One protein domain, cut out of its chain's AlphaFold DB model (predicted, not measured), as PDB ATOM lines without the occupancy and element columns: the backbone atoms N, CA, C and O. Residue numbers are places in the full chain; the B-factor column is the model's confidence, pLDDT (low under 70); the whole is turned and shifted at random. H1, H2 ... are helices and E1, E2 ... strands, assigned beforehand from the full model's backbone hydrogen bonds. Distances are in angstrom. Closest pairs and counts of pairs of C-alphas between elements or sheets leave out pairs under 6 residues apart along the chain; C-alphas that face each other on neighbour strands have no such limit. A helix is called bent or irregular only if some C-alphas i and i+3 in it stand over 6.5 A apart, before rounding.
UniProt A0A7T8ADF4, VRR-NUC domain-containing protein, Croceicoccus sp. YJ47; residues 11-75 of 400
ATOM      1  N   CYS A  11     100.193 223.327 178.546       95.81
ATOM      2  CA  CYS A  11     101.476 223.022 179.176       95.81
ATOM      3  C   CYS A  11     102.003 224.286 179.865       95.81
ATOM      4  O   CYS A  11     102.140 225.309 179.205       95.81
ATOM      5  N   LEU A  12     102.307 224.218 181.163       95.88
ATOM      6  CA  LEU A  12     102.794 225.375 181.927       95.88
ATOM      7  C   LEU A  12     104.193 225.813 181.482       95.88
ATOM      8  O   LEU A  12     104.491 227.003 181.418       95.88
ATOM      9  N   ASN A  13     105.048 224.834 181.185       95.50
ATOM     10  CA  ASN A  13     106.406 225.057 180.713       95.50
ATOM     11  C   ASN A  13     106.891 223.837 179.923       95.50
ATOM     12  O   ASN A  13     107.090 222.750 180.472       95.50
ATOM     13  N   GLN A  14     107.081 224.012 178.613       94.06
ATOM     14  CA  GLN A  14     107.524 222.935 177.723       94.06
ATOM     15  C   GLN A  14     108.963 222.453 177.984       94.06
ATOM     16  O   GLN A  14     109.334 221.372 177.507       94.06
ATOM     17  N   HIS A  15     109.747 223.225 178.746       93.81
ATOM     18  CA  HIS A  15     111.135 222.948 179.113       93.81
ATOM     19  C   HIS A  15     111.285 222.172 180.432       93.81
ATOM     20  O   HIS A  15     112.407 221.882 180.844       93.81
ATOM     21  N   GLU A  16     110.185 221.770 181.077       94.69
ATOM     22  CA  GLU A  16     110.250 220.797 182.169       94.69
ATOM     23  C   GLU A  16     110.410 219.362 181.650       94.69
ATOM     24  O   GLU A  16     109.830 218.969 180.635       94.69
ATOM     25  N   LEU A  17     111.189 218.555 182.379       95.69
ATOM     26  CA  LEU A  17     111.351 217.129 182.090       95.69
ATOM     27  C   LEU A  17     110.038 216.376 182.343       95.69
ATOM     28  O   LEU A  17     109.538 215.699 181.446       95.69
ATOM     29  N   ILE A  18     109.449 216.547 183.530       96.88
ATOM     30  CA  ILE A  18     108.080 216.102 183.819       96.88
ATOM     31  C   ILE A  18     107.154 217.295 183.628       96.88
ATOM     32  O   ILE A  18     107.074 218.155 184.502       96.88
ATOM     33  N   ARG A  19     106.474 217.372 182.485       96.62
ATOM     34  CA  ARG A  19     105.655 218.538 182.125       96.62
ATOM     35  C   ARG A  19     104.372 218.597 182.947       96.62
ATOM     36  O   ARG A  19     103.703 217.578 183.136       96.62
ATOM     37  N   LYS A  20     104.010 219.801 183.396       97.31
ATOM     38  CA  LYS A  20     102.731 220.066 184.071       97.31
ATOM     39  C   LYS A  20     101.797 220.762 183.111       97.31
ATOM     40  O   LYS A  20     102.207 221.599 182.308       97.31
ATOM     41  N   TYR A  21     100.530 220.419 183.241       96.81
ATOM     42  CA  TYR A  21      99.458 220.935 182.421       96.81
ATOM     43  C   TYR A  21      98.382 221.519 183.317       96.81
ATOM     44  O   TYR A  21      97.985 220.885 184.297       96.81
ATOM     45  N   ARG A  22      97.897 222.705 182.960       96.62
ATOM     46  CA  ARG A  22      96.762 223.352 183.611       96.62
ATOM     47  C   ARG A  22      95.516 223.217 182.747       96.62
ATOM     48  O   ARG A  22      95.557 223.425 181.536       96.62
ATOM     49  N   CYS A  23      94.410 222.861 183.386       95.81
ATOM     50  CA  CYS A  23      93.076 222.993 182.818       95.81
ATOM     51  C   CYS A  23      92.619 224.457 182.947       95.81
ATOM     52  O   CYS A  23      92.546 224.933 184.084       95.81
ATOM     53  N   PRO A  24      92.300 225.164 181.850       94.56
ATOM     54  CA  PRO A  24      91.820 226.541 181.932       94.56
ATOM     55  C   PRO A  24      90.446 226.642 182.613       94.56
ATOM     56  O   PRO A  24      90.202 227.603 183.333       94.56
ATOM     57  N   ASP A  25      89.588 225.625 182.478       94.50
ATOM     58  CA  ASP A  25      88.210 225.670 182.989       94.50
ATOM     59  C   ASP A  25      88.103 225.508 184.509       94.50
ATOM     60  O   ASP A  25      87.267 226.131 185.158       94.50
ATOM     61  N   CYS A  26      88.928 224.640 185.102       94.44
ATOM     62  CA  CYS A  26      88.834 224.319 186.532       94.44
ATOM     63  C   CYS A  26      90.134 224.527 187.310       94.44
ATOM     64  O   CYS A  26      90.213 224.153 188.478       94.44
ATOM     65  N   GLY A  27      91.179 225.051 186.664       94.44
ATOM     66  CA  GLY A  27      92.472 225.334 187.292       94.44
ATOM     67  C   GLY A  27      93.262 224.098 187.738       94.44
ATOM     68  O   GLY A  27      94.317 224.237 188.350       94.44
ATOM     69  N   ALA A  28      92.782 222.885 187.450       96.31
ATOM     70  CA  ALA A  28      93.462 221.652 187.825       96.31
ATOM     71  C   ALA A  28      94.854 221.573 187.185       96.31
ATOM     72  O   ALA A  28      95.002 221.827 185.989       96.31
ATOM     73  N   VAL A  29      95.854 221.171 187.972       97.69
ATOM     74  CA  VAL A  29      97.249 221.028 187.547       97.69
ATOM     75  C   VAL A  29      97.639 219.566 187.667       97.69
ATOM     76  O   VAL A  29      97.503 218.960 188.734       97.69
ATOM     77  N   MET A  30      98.088 218.997 186.556       97.44
ATOM     78  CA  MET A  30      98.300 217.561 186.399       97.44
ATOM     79  C   MET A  30      99.497 217.252 185.502       97.44
ATOM     80  O   MET A  30      99.991 218.112 184.774       97.44
ATOM     81  N   MET A  31      99.951 216.008 185.553       97.69
ATOM     82  CA  MET A  31     101.012 215.446 184.718       97.69
ATOM     83  C   MET A  31     100.437 214.284 183.908       97.69
ATOM     84  O   MET A  31      99.449 213.669 184.312       97.69
ATOM     85  N   CYS A  32     101.039 213.964 182.765       96.69
ATOM     86  CA  CYS A  32     100.590 212.823 181.971       96.69
ATOM     87  C   CYS A  32     101.095 211.504 182.567       96.69
ATOM     88  O   CYS A  32     102.277 211.395 182.890       96.69
ATOM     89  N   ALA A  33     100.229 210.495 182.667       97.12
ATOM     90  CA  ALA A  33     100.552 209.168 183.198       97.12
ATOM     91  C   ALA A  33     101.700 208.470 182.444       97.12
ATOM     92  O   ALA A  33     102.443 207.700 183.047       97.12
ATOM     93  N   CYS A  34     101.936 208.807 181.168       96.12
ATOM     94  CA  CYS A  34     103.085 208.293 180.412       96.12
ATOM     95  C   CYS A  34     104.446 208.631 181.047       96.12
ATOM     96  O   CYS A  34     105.425 207.930 180.807       96.12
ATOM     97  N   ASP A  35     104.505 209.682 181.866       96.88
ATOM     98  CA  ASP A  35     105.716 210.106 182.564       96.88
ATOM     99  C   ASP A  35     105.808 209.544 183.991       96.88
ATOM    100  O   ASP A  35     106.807 209.776 184.666       96.88
ATOM    101  N   GLU A  36     104.798 208.817 184.486       97.38
ATOM    102  CA  GLU A  36     104.688 208.457 185.905       97.38
ATOM    103  C   GLU A  36     105.835 207.573 186.389       97.38
ATOM    104  O   GLU A  36     106.478 207.881 187.396       97.38
ATOM    105  N   VAL A  37     106.119 206.494 185.658       95.62
ATOM    106  CA  VAL A  37     107.177 205.541 186.020       95.62
ATOM    107  C   VAL A  37     108.525 206.253 186.104       95.62
ATOM    108  O   VAL A  37     109.248 206.115 187.092       95.62
ATOM    109  N   TYR A  38     108.842 207.059 185.089       96.38
ATOM    110  CA  TYR A  38     110.096 207.798 185.036       96.38
ATOM    111  C   TYR A  38     110.154 208.885 186.116       96.38
ATOM    112  O   TYR A  38     111.130 208.988 186.859       96.38
ATOM    113  N   GLY A  39     109.084 209.672 186.244       96.62
ATOM    114  CA  GLY A  39     108.970 210.765 187.199       96.62
ATOM    115  C   GLY A  39     109.138 210.298 188.639       96.62
ATOM    116  O   GLY A  39     109.905 210.897 189.385       96.62
ATOM    117  N   ARG A  40     108.497 209.191 189.029       96.62
ATOM    118  CA  ARG A  40     108.638 208.624 190.380       96.62
ATOM    119  C   ARG A  40     110.030 208.062 190.648       96.62
ATOM    120  O   ARG A  40     110.513 208.190 191.768       96.62
ATOM    121  N   ARG A  41     110.662 207.451 189.644       95.62
ATOM    122  CA  ARG A  41     111.968 206.794 189.795       95.62
ATOM    123  C   ARG A  41     113.131 207.782 189.815       95.62
ATOM    124  O   ARG A  41     114.015 207.645 190.649       95.62
ATOM    125  N   PHE A  42     113.127 208.763 188.915       96.25
ATOM    126  CA  PHE A  42     114.292 209.619 188.667       96.25
ATOM    127  C   PHE A  42     114.073 211.091 189.030       96.25
ATOM    128  O   PHE A  42     115.036 211.808 189.285       96.25
ATOM    129  N   LEU A  43     112.825 211.570 189.061       96.31
ATOM    130  CA  LEU A  43     112.506 213.000 189.171       96.31
ATOM    131  C   LEU A  43     111.432 213.283 190.231       96.31
ATOM    132  O   LEU A  43     110.608 214.181 190.060       96.31
ATOM    133  N   ALA A  44     111.454 212.549 191.351       95.75
ATOM    134  CA  ALA A  44     110.447 212.668 192.412       95.75
ATOM    135  C   ALA A  44     110.309 214.110 192.947       95.75
ATOM    136  O   ALA A  44     109.211 214.559 193.272       95.75
ATOM    137  N   HIS A  45     111.415 214.860 192.964       93.75
ATOM    138  CA  HIS A  45     111.454 216.267 193.367       93.75
ATOM    139  C   HIS A  45     110.663 217.205 192.434       93.75
ATOM    140  O   HIS A  45     110.314 218.305 192.844       93.75
ATOM    141  N   GLN A  46     110.351 216.790 191.200       95.38
ATOM    142  CA  GLN A  46     109.556 217.580 190.252       95.38
ATOM    143  C   GLN A  46     108.053 217.283 190.326       95.38
ATOM    144  O   GLN A  46     107.299 217.875 189.565       95.38
ATOM    145  N   LEU A  47     107.585 216.352 191.163       97.19
ATOM    146  CA  LEU A  47     106.204 215.852 191.061       97.19
ATOM    147  C   LEU A  47     105.159 216.711 191.774       97.19
ATOM    148  O   LEU A  47     103.978 216.629 191.445       97.19
ATOM    149  N   ASN A  48     105.579 217.514 192.749       97.19
ATOM    150  CA  ASN A  48     104.659 218.256 193.615       97.19
ATOM    151  C   ASN A  48     104.351 219.664 193.097       97.19
ATOM    152  O   ASN A  48     103.342 220.251 193.475       97.19
ATOM    153  N   GLU A  49     105.202 220.204 192.231       96.88
ATOM    154  CA  GLU A  49     105.088 221.564 191.713       96.88
ATOM    155  C   GLU A  49     105.663 221.662 190.296       96.88
ATOM    156  O   GLU A  49     106.611 220.960 189.937       96.88
ATOM    157  N   GLY A  50     105.063 222.529 189.486       95.00
ATOM    158  CA  GLY A  50     105.607 222.993 188.213       95.00
ATOM    159  C   GLY A  50     105.983 224.471 188.281       95.00
ATOM    160  O   GLY A  50     105.746 225.140 189.285       95.00
ATOM    161  N   CYS A  51     106.553 224.977 187.200       95.00
ATOM    162  CA  CYS A  51     106.868 226.379 186.984       95.00
ATOM    163  C   CYS A  51     106.149 226.869 185.729       95.00
ATOM    164  O   CYS A  51     106.189 226.195 184.701       95.00
ATOM    165  N   GLU A  52     105.520 228.035 185.783       94.38
ATOM    166  CA  GLU A  52     105.081 228.728 184.572       94.38
ATOM    167  C   GLU A  52     106.277 229.316 183.824       94.38
ATOM    168  O   GLU A  52     107.157 229.920 184.432       94.38
ATOM    169  N   LEU A  53     106.318 229.154 182.500       92.38
ATOM    170  CA  LEU A  53     107.450 229.631 181.706       92.38
ATOM    171  C   LEU A  53     107.578 231.160 181.717       92.38
ATOM    172  O   LEU A  53     108.674 231.677 181.911       92.38
ATOM    173  N   ASP A  54     106.474 231.881 181.546       92.00
ATOM    174  CA  ASP A  54     106.536 233.337 181.399       92.00
ATOM    175  C   ASP A  54     106.630 234.044 182.747       92.00
ATOM    176  O   ASP A  54     107.379 234.996 182.897       92.00
ATOM    177  N   THR A  55     105.894 233.591 183.755       91.31
ATOM    178  CA  THR A  55     105.832 234.279 185.055       91.31
ATOM    179  C   THR A  55     106.851 233.743 186.059       91.31
ATOM    180  O   THR A  55     107.025 234.344 187.125       91.31
ATOM    181  N   GLN A  56     107.484 232.602 185.749       93.19
ATOM    182  CA  GLN A  56     108.351 231.828 186.642       93.19
ATOM    183  C   GLN A  56     107.682 231.466 187.983       93.19
ATOM    184  O   GLN A  56     108.358 231.176 188.975       93.19
ATOM    185  N   GLU A  57     106.347 231.487 188.039       92.75
ATOM    186  CA  GLU A  57     105.592 231.170 189.248       92.75
ATOM    187  C   GLU A  57     105.562 229.668 189.498       92.75
ATOM    188  O   GLU A  57     105.331 228.861 188.591       92.75
ATOM    189  N   ARG A  58     105.780 229.286 190.760       94.06
ATOM    190  CA  ARG A  58     105.657 227.899 191.206       94.06
ATOM    191  C   ARG A  58     104.189 227.569 191.419       94.06
ATOM    192  O   ARG A  58     103.491 228.248 192.167       94.06
ATOM    193  N   VAL A  59     103.737 226.500 190.779       95.12
ATOM    194  CA  VAL A  59     102.337 226.084 190.788       95.12
ATOM    195  C   VAL A  59     102.241 224.677 191.376       95.12
ATOM    196  O   VAL A  59     102.835 223.752 190.810       95.12
ATOM    197  N   PRO A  60     101.489 224.469 192.472       97.56
ATOM    198  CA  PRO A  60     101.333 223.145 193.058       97.56
ATOM    199  C   PRO A  60     100.535 222.225 192.130       97.56
ATOM    200  O   PRO A  60      99.539 222.618 191.517       97.56
ATOM    201  N   VAL A  61     100.953 220.965 192.055       97.69
ATOM    202  CA  VAL A  61     100.204 219.919 191.361       97.69
ATOM    203  C   VAL A  61      99.005 219.517 192.218       97.69
ATOM    204  O   VAL A  61      99.160 219.120 193.369       97.69
ATOM    205  N   THR A  62      97.800 219.570 191.650       97.12
ATOM    206  CA  THR A  62      96.556 219.298 192.391       97.12
ATOM    207  C   THR A  62      95.946 217.933 192.080       97.12
ATOM    208  O   THR A  62      95.219 217.389 192.907       97.12
ATOM    209  N   HIS A  63      96.221 217.368 190.901       96.12
ATOM    210  CA  HIS A  63      95.582 216.130 190.427       96.12
ATOM    211  C   HIS A  63      96.576 214.989 190.149       96.12
ATOM    212  O   HIS A  63      96.158 213.869 189.868       96.12
ATOM    213  N   GLY A  64      97.884 215.233 190.268       96.38
ATOM    214  CA  GLY A  64      98.912 214.209 190.061       96.38
ATOM    215  C   GLY A  64      98.984 213.722 188.611       96.38
ATOM    216  O   GLY A  64      98.782 214.504 187.679       96.38
ATOM    217  N   PHE A  65      99.294 212.438 188.429       97.50
ATOM    218  CA  PHE A  65      99.333 211.781 187.121       97.50
ATOM    219  C   PHE A  65      97.929 211.402 186.646       97.50
ATOM    220  O   PHE A  65      97.126 210.874 187.414       97.50
ATOM    221  N   GLN A  66      97.634 211.698 185.383       95.81
ATOM    222  CA  GLN A  66      96.340 211.464 184.744       95.81
ATOM    223  C   GLN A  66      96.554 210.937 183.319       95.81
ATOM    224  O   GLN A  66      97.546 211.268 182.665       95.81
ATOM    225  N   GLU A  67      95.621 210.132 182.821       94.44
ATOM    226  CA  GLU A  67      95.682 209.584 181.462       94.44
ATOM    227  C   GLU A  67      95.428 210.657 180.397       94.44
ATOM    228  O   GLU A  67      94.652 211.590 180.609       94.44
ATOM    229  N   GLY A  68      96.065 210.518 179.229       93.12
ATOM    230  CA  GLY A  68      95.719 211.323 178.050       93.12
ATOM    231  C   GLY A  68      95.926 212.837 178.202       93.12
ATOM    232  O   GLY A  68      95.168 213.609 177.622       93.12
ATOM    233  N   ILE A  69      96.909 213.291 178.987       94.88
ATOM    234  CA  ILE A  69      97.123 214.732 179.227       94.88
ATOM    235  C   ILE A  69      98.028 215.381 178.179       94.88
ATOM    236  O   ILE A  69      97.707 216.451 177.658       94.88
ATOM    237  N   CYS A  70      99.176 214.772 177.872       93.62
ATOM    238  CA  CYS A  70     100.095 215.336 176.887       93.62
ATOM    239  C   CYS A  70      99.525 215.199 175.464       93.62
ATOM    240  O   CYS A  70      98.636 214.388 175.210       93.62
ATOM    241  N   SER A  71     100.028 215.996 174.515       91.31
ATOM    242  CA  SER A  71      99.573 215.941 173.116       91.31
ATOM    243  C   SER A  71      99.697 214.537 172.522       91.31
ATOM    244  O   SER A  71      98.753 214.050 171.912       91.31
ATOM    245  N   GLU A  72     100.808 213.851 172.790       91.81
ATOM    246  CA  GLU A  72     101.089 212.522 172.239       91.81
ATOM    247  C   GLU A  72     100.083 211.469 172.721       91.81
ATOM    248  O   GLU A  72      99.501 210.758 171.906       91.81
ATOM    249  N   CYS A  73      99.789 211.420 174.025       93.44
ATOM    250  CA  CYS A  73      98.778 210.507 174.569       93.44
ATOM    251  C   CYS A  73      97.348 210.849 174.117       93.44
ATOM    252  O   CYS A  73      96.457 210.017 174.259       93.44
ATOM    253  N   ARG A  74      97.124 212.048 173.561       90.62
ATOM    254  CA  ARG A  74      95.864 212.444 172.911       90.62
ATOM    255  C   ARG A  74      95.842 212.159 171.406       90.62
ATOM    256  O   ARG A  74      94.857 212.487 170.752       90.62
ATOM    257  N   GLY A  75      96.910 211.592 170.842       91.12
ATOM    258  CA  GLY A  75      97.049 211.393 169.396       91.12
ATOM    259  C   GLY A  75      97.283 212.689 168.610       91.12
ATOM    260  O   GLY A  75      97.121 212.705 167.392       91.12
TER     261      GLY A  75
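Overview. This is residues 11 to 75 of the 400 residues of the protein "VRR-NUC domain-containing protein" of Croceicoccus sp. YJ47 (UniProt A0A7T8ADF4). A small three-strand sheet, E1, E2 and E5, runs through the middle part of a domain rich in loops, with E1 and E2 nearest to the mean of the C-alphas, the hairpin of E3 and E4 towards one end and the single helix H1, which only grazes the sheet, towards the other. The printed part has 65 residues, with the named elements E1, E2, H1, E3, E4 and E5 in chain order; these hold 26 residues, under half. The larger sheet is mixed, in the order E1, E2, E5, and the class is mixed, helices and strands. The whole is compact, with a radius of gyration of the C-alphas of 10.9 A and spans of 28 by 26 by 20 A.

Arrangement. E2, residues 29 to 32, is the inner strand of the sheet. E1, residues 20 to 22, is its antiparallel neighbour in a hairpin, at 131 degrees, with N 21 and O 30 2.8 A apart. E5, residues 64 to 66, is parallel to E2 at 53 degrees, with N 31 and O 64 2.9 A apart. H1, residues 33 to 42, is on this sheet but only grazes it with residues 33 to 39; its closest C-alphas to E5 are Ala 33 and Phe 65, 4.9 A. In H1, 4 of 6 O i to N i+4 pairs are within hydrogen-bond range. E3, residues 49 to 51, and E4, residues 58 to 60, form an antiparallel hairpin, with N 59 and O 50 2.8 A apart. E2 and E3 are near each other, while H1 and E4 are apart.

Along the chain. E1 begins at C-alpha 20 (102.731, 220.066, 184.071), and E5 ends at C-alpha 66 (96.340, 211.464, 184.744). E2 is 10.5 A long and H1 14.8 A. H1 is irregular, with C-alphas 34 and 37 7.5 A apart.

Size, cuts and confidence. The C-alphas farthest apart, Asp 25 and Phe 42, are 31.1 A apart. The printed part has no cut, and no link is long. Mean pLDDT of the printed part is 95.3; no printed residue is under 70.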